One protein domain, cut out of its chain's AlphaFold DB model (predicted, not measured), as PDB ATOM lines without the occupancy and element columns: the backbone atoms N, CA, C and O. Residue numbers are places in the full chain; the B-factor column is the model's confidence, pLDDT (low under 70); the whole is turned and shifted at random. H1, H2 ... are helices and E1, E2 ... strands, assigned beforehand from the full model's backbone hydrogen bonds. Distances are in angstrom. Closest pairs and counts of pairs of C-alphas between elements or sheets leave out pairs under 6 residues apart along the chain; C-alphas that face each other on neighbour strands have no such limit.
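What this domain is: This is residues 17 to 78 of the 240 residues of an uncharacterized protein of Oceanobacillus zhaokaii (UniProt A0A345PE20). A two-stranded hairpin, E1 and E2, lies in the middle of a loosely decorated fold, with the helix H1 to one side of it and the very short helix H2 to another. The long loop of residues 26 to 42 leads from H1 past the hairpin toward H2, and residues 68 to 78 form a tail after E2. The printed part has 62 residues, with the named elements H1, H2, E1 and E2 in that order; the sheet, E1 - E2, is antiparallel. The class is mixed, helices and strands, with 26 residues, under half, in named elements. The whole is compact, with a radius of gyration of the C-alphas of 11.4 A, yet elongated, spanning 36 by 23 by 21 A.

Where its parts are: H1, residues 17 to 25, begins at C-alpha 17 (135.016, 109.342, -3.594) and is 12.7 A long. H2 is residues 43 to 46, 4.8 A. E1, residues 51 to 57, measures 16.1 A. E2, residues 62 to 67, measures 14.4 A and ends at C-alpha 67 (118.224, 99.773, -3.642).

How they stand to each other: E1 and E2 form a hairpin, antiparallel at 154 degrees. N 52 and O 66 are within hydrogen-bond range at 2.8 A, as are N 64 and O 55 at 2.9 A. H1 and E2 are only just apart, closest 8.2 A, and so are H2 and E2, closest 8.3 A. H1 and H2 are apart. In H1, 4 of 5 O i to N i+4 pairs are within hydrogen-bond range; H2 is too short for such a pair.

The domain as a whole: The C-alphas farthest apart, of Arg 40 and Asp 73, are 35.9 A apart. The printed part has no cut. The link H1 to H2 is long, with 17 residues. Residues 17 to 19 and 32 to 46 have pLDDT under 70.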
ATOM      1  N   ASN A  17     135.526 109.394  -2.216       49.03
ATOM      2  CA  ASN A  17     135.016 109.342  -3.594       49.03
ATOM      3  C   ASN A  17     135.366 108.054  -4.358       49.03
ATOM      4  O   ASN A  17     134.597 107.657  -5.228       49.03
ATOM      5  N   GLY A  18     136.508 107.418  -4.060       56.50
ATOM      6  CA  GLY A  18     136.909 106.173  -4.726       56.50
ATOM      7  C   GLY A  18     136.040 104.985  -4.314       56.50
ATOM      8  O   GLY A  18     135.624 104.205  -5.161       56.50
ATOM      9  N   TYR A  19     135.693 104.905  -3.028       66.31
ATOM     10  CA  TYR A  19     134.943 103.780  -2.478       66.31
ATOM     11  C   TYR A  19     133.483 103.775  -2.936       66.31
ATOM     12  O   TYR A  19     132.980 102.739  -3.341       66.31
ATOM     13  N   VAL A  20     132.795 104.924  -2.933       72.19
ATOM     14  CA  VAL A  20     131.369 104.971  -3.329       72.19
ATOM     15  C   VAL A  20     131.172 104.567  -4.792       72.19
ATOM     16  O   VAL A  20     130.225 103.851  -5.098       72.19
ATOM     17  N   ASN A  21     132.064 104.996  -5.691       75.94
ATOM     18  CA  ASN A  21     131.993 104.605  -7.099       75.94
ATOM     19  C   ASN A  21     132.228 103.093  -7.282       75.94
ATOM     20  O   ASN A  21     131.482 102.485  -8.041       75.94
ATOM     21  N   ASP A  22     133.177 102.494  -6.552       82.44
ATOM     22  CA  ASP A  22     133.402 101.037  -6.555       82.44
ATOM     23  C   ASP A  22     132.134 100.274  -6.142       82.44
ATOM     24  O   ASP A  22     131.695  99.361  -6.835       82.44
ATOM     25  N   TYR A  23     131.452 100.713  -5.079       80.19
ATOM     26  CA  TYR A  23     130.189 100.098  -4.655       80.19
ATOM     27  C   TYR A  23     129.042 100.284  -5.666       80.19
ATOM     28  O   TYR A  23     128.179  99.417  -5.764       80.19
ATOM     29  N   ILE A  24     129.015 101.373  -6.442       81.81
ATOM     30  CA  ILE A  24     128.042 101.552  -7.539       81.81
ATOM     31  C   ILE A  24     128.378 100.636  -8.728       81.81
ATOM     32  O   ILE A  24     127.479 100.085  -9.370       81.81
ATOM     33  N   GLU A  25     129.663 100.484  -9.052       83.75
ATOM     34  CA  GLU A  25     130.141  99.601 -10.122       83.75
ATOM     35  C   GLU A  25     129.868  98.132  -9.796       83.75
ATOM     36  O   GLU A  25     129.422  97.391 -10.670       83.75
ATOM     37  N   ARG A  26     130.023  97.756  -8.524       82.88
ATOM     38  CA  ARG A  26     129.704  96.437  -7.964       82.88
ATOM     39  C   ARG A  26     128.210  96.192  -7.718       82.88
ATOM     40  O   ARG A  26     127.889  95.219  -7.057       82.88
ATOM     41  N   GLY A  27     127.326  97.091  -8.156       80.12
ATOM     42  CA  GLY A  27     125.873  96.910  -8.035       80.12
ATOM     43  C   GLY A  27     125.302  97.039  -6.617       80.12
ATOM     44  O   GLY A  27     124.109  96.833  -6.424       80.12
ATOM     45  N   ILE A  28     126.117  97.431  -5.632       83.31
ATOM     46  CA  ILE A  28     125.698  97.557  -4.231       83.31
ATOM     47  C   ILE A  28     124.878  98.835  -4.018       83.31
ATOM     48  O   ILE A  28     123.802  98.798  -3.424       83.31
ATOM     49  N   PHE A  29     125.360  99.977  -4.511       84.56
ATOM     50  CA  PHE A  29     124.626 101.244  -4.433       84.56
ATOM     51  C   PHE A  29     123.961 101.602  -5.760       84.56
ATOM     52  O   PHE A  29     124.485 101.339  -6.843       84.56
ATOM     53  N   SER A  30     122.812 102.273  -5.671       78.50
ATOM     54  CA  SER A  30     122.019 102.665  -6.838       78.50
ATOM     55  C   SER A  30     122.796 103.567  -7.811       78.50
ATOM     56  O   SER A  30     123.383 104.581  -7.431       78.50
ATOM     57  N   LYS A  31     122.694 103.268  -9.114       74.56
ATOM     58  CA  LYS A  31     123.175 104.142 -10.205       74.56
ATOM     59  C   LYS A  31     122.276 105.369 -10.413       74.56
ATOM     60  O   LYS A  31     122.747 106.400 -10.904       74.56
ATOM     61  N   ARG A  32     120.986 105.266 -10.059       65.56
ATOM     62  CA  ARG A  32     119.972 106.336 -10.153       65.56
ATOM     63  C   ARG A  32     119.918 107.225  -8.905       65.56
ATOM     64  O   ARG A  32     119.226 108.241  -8.921       65.56
ATOM     65  N   SER A  33     120.746 106.958  -7.893       60.97
ATOM     66  CA  SER A  33     120.974 107.845  -6.740       60.97
ATOM     67  C   SER A  33     121.506 109.237  -7.118       60.97
ATOM     68  O   SER A  33     121.535 110.161  -6.302       60.97
ATOM     69  N   ARG A  34     121.868 109.417  -8.396       57.72
ATOM     70  CA  ARG A  34     122.188 110.697  -9.037       57.72
ATOM     71  C   ARG A  34     121.060 111.732  -8.995       57.72
ATOM     72  O   ARG A  34     121.311 112.858  -9.435       57.72
ATOM     73  N   ALA A  35     119.865 111.396  -8.500       61.22
ATOM     74  CA  ALA A  35     118.865 112.388  -8.117       61.22
ATOM     75  C   ALA A  35     119.544 113.481  -7.276       61.22
ATOM     76  O   ALA A  35     120.117 113.226  -6.212       61.22
ATOM     77  N   LYS A  36     119.581 114.700  -7.821       65.19
ATOM     78  CA  LYS A  36     120.267 115.813  -7.170       65.19
ATOM     79  C   LYS A  36     119.408 116.273  -6.010       65.19
ATOM     80  O   LYS A  36     118.245 116.616  -6.203       65.19
ATOM     81  N   TYR A  37     119.999 116.324  -4.824       66.62
ATOM     82  CA  TYR A  37     119.357 116.998  -3.708       66.62
ATOM     83  C   TYR A  37     119.138 118.472  -4.073       66.62
ATOM     84  O   TYR A  37     120.102 119.188  -4.369       66.62
ATOM     85  N   ASP A  38     117.887 118.919  -4.009       65.81
ATOM     86  CA  ASP A  38     117.488 120.298  -4.255       65.81
ATOM     87  C   ASP A  38     116.727 120.827  -3.034       65.81
ATOM     88  O   ASP A  38     115.705 120.279  -2.628       65.81
ATOM     89  N   SER A  39     117.244 121.897  -2.426       66.12
ATOM     90  CA  SER A  39     116.636 122.517  -1.245       66.12
ATOM     91  C   SER A  39     115.409 123.376  -1.563       66.12
ATOM     92  O   SER A  39     114.731 123.817  -0.644       66.12
ATOM     93  N   ARG A  40     115.162 123.687  -2.839       68.81
ATOM     94  CA  ARG A  40     114.029 124.489  -3.326       68.81
ATOM     95  C   ARG A  40     112.934 123.610  -3.916       68.81
ATOM     96  O   ARG A  40     111.770 123.984  -3.848       68.81
ATOM     97  N   ASN A  41     113.299 122.464  -4.489       69.56
ATOM     98  CA  ASN A  41     112.356 121.503  -5.048       69.56
ATOM     99  C   ASN A  41     112.580 120.091  -4.469       69.56
ATOM    100  O   ASN A  41     113.272 119.273  -5.085       69.56
ATOM    101  N   PRO A  42     111.970 119.768  -3.314       64.38
ATOM    102  CA  PRO A  42     112.149 118.468  -2.667       64.38
ATOM    103  C   PRO A  42     111.619 117.296  -3.511       64.38
ATOM    104  O   PRO A  42     112.085 116.169  -3.347       64.38
ATOM    105  N   TYR A  43     110.725 117.544  -4.477       67.25
ATOM    106  CA  TYR A  43     110.214 116.509  -5.382       67.25
ATOM    107  C   TYR A  43     111.297 115.920  -6.297       67.25
ATOM    108  O   TYR A  43     111.177 114.777  -6.728       67.25
ATOM    109  N   VAL A  44     112.396 116.643  -6.542       67.81
ATOM    110  CA  VAL A  44     113.548 116.104  -7.288       67.81
ATOM    111  C   VAL A  44     114.204 114.952  -6.522       67.81
ATOM    112  O   VAL A  44     114.635 113.978  -7.134       67.81
ATOM    113  N   ALA A  45     114.240 115.029  -5.189       66.06
ATOM    114  CA  ALA A  45     114.732 113.938  -4.354       66.06
ATOM    115  C   ALA A  45     113.747 112.757  -4.317       66.06
ATOM    116  O   ALA A  45     114.187 111.618  -4.232       66.06
ATOM    117  N   LEU A  46     112.440 113.002  -4.463       65.88
ATOM    118  CA  LEU A  46     111.415 111.947  -4.555       65.88
ATOM    119  C   LEU A  46     111.440 111.186  -5.893       65.88
ATOM    120  O   LEU A  46     110.943 110.063  -5.983       65.88
ATOM    121  N   ALA A  47     112.052 111.766  -6.930       72.88
ATOM    122  CA  ALA A  47     112.341 111.075  -8.185       72.88
ATOM    123  C   ALA A  47     113.537 110.107  -8.080       72.88
ATOM    124  O   ALA A  47     113.866 109.435  -9.060       72.88
ATOM    125  N   ALA A  48     114.206 110.042  -6.921       76.31
ATOM    126  CA  ALA A  48     115.242 109.052  -6.669       76.31
ATOM    127  C   ALA A  48     114.688 107.625  -6.764       76.31
ATOM    128  O   ALA A  48     113.488 107.379  -6.608       76.31
ATOM    129  N   GLU A  49     115.587 106.680  -7.027       86.19
ATOM    130  CA  GLU A  49     115.263 105.262  -6.932       86.19
ATOM    131  C   GLU A  49     114.847 104.908  -5.501       86.19
ATOM    132  O   GLU A  49     115.356 105.458  -4.521       86.19
ATOM    133  N   GLU A  50     113.876 104.010  -5.395       88.50
ATOM    134  CA  GLU A  50     113.452 103.483  -4.110       88.50
ATOM    135  C   GLU A  50     114.556 102.628  -3.477       88.50
ATOM    136  O   GLU A  50     115.268 101.889  -4.155       88.50
ATOM    137  N   GLY A  51     114.704 102.755  -2.162       89.44
ATOM    138  CA  GLY A  51     115.710 102.045  -1.390       89.44
ATOM    139  C   GLY A  51     116.032 102.760  -0.088       89.44
ATOM    140  O   GLY A  51     115.501 103.840   0.203       89.44
ATOM    141  N   ILE A  52     116.941 102.173   0.682       91.00
ATOM    142  CA  ILE A  52     117.384 102.730   1.954       91.00
ATOM    143  C   ILE A  52     118.391 103.852   1.683       91.00
ATOM    144  O   ILE A  52     119.483 103.630   1.155       91.00
ATOM    145  N   ILE A  53     118.034 105.079   2.051       89.75
ATOM    146  CA  ILE A  53     118.917 106.242   2.053       89.75
ATOM    147  C   ILE A  53     119.934 106.074   3.179       89.75
ATOM    148  O   ILE A  53     119.586 106.109   4.356       89.75
ATOM    149  N   LEU A  54     121.208 105.958   2.804       88.50
ATOM    150  CA  LEU A  54     122.339 105.888   3.734       88.50
ATOM    151  C   LEU A  54     122.952 107.265   4.006       88.50
ATOM    152  O   LEU A  54     123.637 107.469   5.003       88.50
ATOM    153  N   GLY A  55     122.741 108.225   3.107       85.62
ATOM    154  CA  GLY A  55     123.236 109.585   3.271       85.62
ATOM    155  C   GLY A  55     123.405 110.319   1.949       85.62
ATOM    156  O   GLY A  55     122.764 110.006   0.947       85.62
ATOM    157  N   ARG A  56     124.283 111.327   1.951       81.88
ATOM    158  CA  ARG A  56     124.561 112.173   0.785       81.88
ATOM    159  C   ARG A  56     126.059 112.332   0.565       81.88
ATOM    160  O   ARG A  56     126.784 112.692   1.492       81.88
ATOM    161  N   ASP A  57     126.498 112.191  -0.680       79.94
ATOM    162  CA  ASP A  57     127.808 112.683  -1.105       79.94
ATOM    163  C   ASP A  57     127.792 114.221  -1.070       79.94
ATOM    164  O   ASP A  57     127.037 114.889  -1.790       79.94
ATOM    165  N   GLN A  58     128.619 114.803  -0.202       74.19
ATOM    166  CA  GLN A  58     128.666 116.250  -0.001       74.19
ATOM    167  C   GLN A  58     129.191 117.011  -1.224       74.19
ATOM    168  O   GLN A  58     128.736 118.130  -1.465       74.19
ATOM    169  N   ASN A  59     130.087 116.407  -2.007       76.69
ATOM    170  CA  ASN A  59     130.718 117.044  -3.161       76.69
ATOM    171  C   ASN A  59     129.781 117.033  -4.367       76.69
ATOM    172  O   ASN A  59     129.587 118.053  -5.027       76.69
ATOM    173  N   LYS A  60     129.175 115.874  -4.641       72.06
ATOM    174  CA  LYS A  60     128.315 115.684  -5.818       72.06
ATOM    175  C   LYS A  60     126.859 116.088  -5.576       72.06
ATOM    176  O   LYS A  60     126.104 116.204  -6.539       72.06
ATOM    177  N   LYS A  61     126.461 116.312  -4.315       73.00
ATOM    178  CA  LYS A  61     125.065 116.544  -3.888       73.00
ATOM    179  C   LYS A  61     124.119 115.416  -4.331       73.00
ATOM    180  O   LYS A  61     122.958 115.669  -4.651       73.00
ATOM    181  N   GLN A  62     124.633 114.188  -4.361       75.69
ATOM    182  CA  GLN A  62     123.911 112.976  -4.755       75.69
ATOM    183  C   GLN A  62     123.577 112.148  -3.522       75.69
ATOM    184  O   GLN A  62     124.343 112.147  -2.554       75.69
ATOM    185  N   LEU A  63     122.446 111.453  -3.558       81.75
ATOM    186  CA  LEU A  63     122.084 110.513  -2.504       81.75
ATOM    187  C   LEU A  63     122.937 109.246  -2.624       81.75
ATOM    188  O   LEU A  63     123.377 108.875  -3.711       81.75
ATOM    189  N   ILE A  64     123.183 108.591  -1.496       85.88
ATOM    190  CA  ILE A  64     123.746 107.242  -1.432       85.88
ATOM    191  C   ILE A  64     122.602 106.344  -0.973       85.88
ATOM    192  O   ILE A  64     122.069 106.536   0.120       85.88
ATOM    193  N   LEU A  65     122.195 105.425  -1.845       88.31
ATOM    194  CA  LEU A  65     121.019 104.574  -1.676       88.31
ATOM    195  C   LEU A  65     121.440 103.111  -1.788       88.31
ATOM    196  O   LEU A  65     122.178 102.765  -2.717       88.31
ATOM    197  N   LEU A  66     120.914 102.277  -0.899       90.25
ATOM    198  CA  LEU A  66     120.880 100.829  -1.042       90.25
ATOM    199  C   LEU A  66     119.527 100.452  -1.676       90.25
ATOM    200  O   LEU A  66     118.511 100.533  -0.982       90.25
ATOM    201  N   PRO A  67     119.470 100.155  -2.986       89.50
ATOM    202  CA  PRO A  67     118.224  99.773  -3.642       89.50
ATOM    203  C   PRO A  67     117.781  98.382  -3.182       89.50
ATOM    204  O   PRO A  67     118.594  97.598  -2.704       89.50
ATOM    205  N   GLU A  68     116.503  98.067  -3.376       86.25
ATOM    206  CA  GLU A  68     115.970  96.740  -3.039       86.25
ATOM    207  C   GLU A  68     116.620  95.623  -3.865       86.25
ATOM    208  O   GLU A  68     116.915  94.548  -3.359       86.25
ATOM    209  N   GLN A  69     116.863  95.891  -5.149       87.44
ATOM    210  CA  GLN A  69     117.595  94.987  -6.032       87.44
ATOM    211  C   GLN A  69     119.066  95.401  -6.021       87.44
ATOM    212  O   GLN A  69     119.467  96.324  -6.735       87.44
ATOM    213  N   THR A  70     119.850  94.754  -5.165       88.12
ATOM    214  CA  THR A  70     121.272  95.040  -4.942       88.12
ATOM    215  C   THR A  70     122.061  93.740  -4.812       88.12
ATOM    216  O   THR A  70     121.524  92.722  -4.384       88.12
ATOM    217  N   ASP A  71     123.351  93.790  -5.143       88.06
ATOM    218  CA  ASP A  71     124.290  92.675  -4.950       88.06
ATOM    219  C   ASP A  71     124.785  92.565  -3.487       88.06
ATOM    220  O   ASP A  71     125.737  91.842  -3.188       88.06
ATOM    221  N   ALA A  72     124.196  93.329  -2.559       86.81
ATOM    222  CA  ALA A  72     124.513  93.267  -1.137       86.81
ATOM    223  C   ALA A  72     123.656  92.222  -0.410       86.81
ATOM    224  O   ALA A  72     122.446  92.366  -0.314       86.81
ATOM    225  N   ASP A  73     124.299  91.241   0.227       84.75
ATOM    226  CA  ASP A  73     123.590  90.183   0.969       84.75
ATOM    227  C   ASP A  73     122.806  90.691   2.199       84.75
ATOM    228  O   ASP A  73     121.892  90.025   2.682       84.75
ATOM    229  N   ASN A  74     123.191  91.842   2.769       85.00
ATOM    230  CA  ASN A  74     122.637  92.360   4.023       85.00
ATOM    231  C   ASN A  74     122.126  93.796   3.870       85.00
ATOM    232  O   ASN A  74     122.902  94.707   3.582       85.00
ATOM    233  N   HIS A  75     120.837  93.999   4.153       88.38
ATOM    234  CA  HIS A  75     120.171  95.304   4.075       88.38
ATOM    235  C   HIS A  75     119.999  95.984   5.441       88.38
ATOM    236  O   HIS A  75     119.423  97.067   5.534       88.38
ATOM    237  N   ASN A  76     120.497  95.374   6.521       90.62
ATOM    238  CA  ASN A  76     120.359  95.941   7.857       90.62
ATOM    239  C   ASN A  76     121.207  97.208   8.012       90.62
ATOM    240  O   ASN A  76     122.425  97.191   7.822       90.62
ATOM    241  N   VAL A  77     120.558  98.294   8.437       90.88
ATOM    242  CA  VAL A  77     121.202  99.585   8.696       90.88
ATOM    243  C   VAL A  77     121.124  99.919  10.177       90.88
ATOM    244  O   VAL A  77     120.052  99.939  10.775       90.88
ATOM    245  N   LEU A  78     122.281 100.231  10.758       91.44
ATOM    246  CA  LEU A  78     122.409 100.673  12.141       91.44
ATOM    247  C   LEU A  78     122.896 102.121  12.181       91.44
ATOM    248  O   LEU A  78     123.900 102.470  11.561       91.44
TER     249      LEU A  78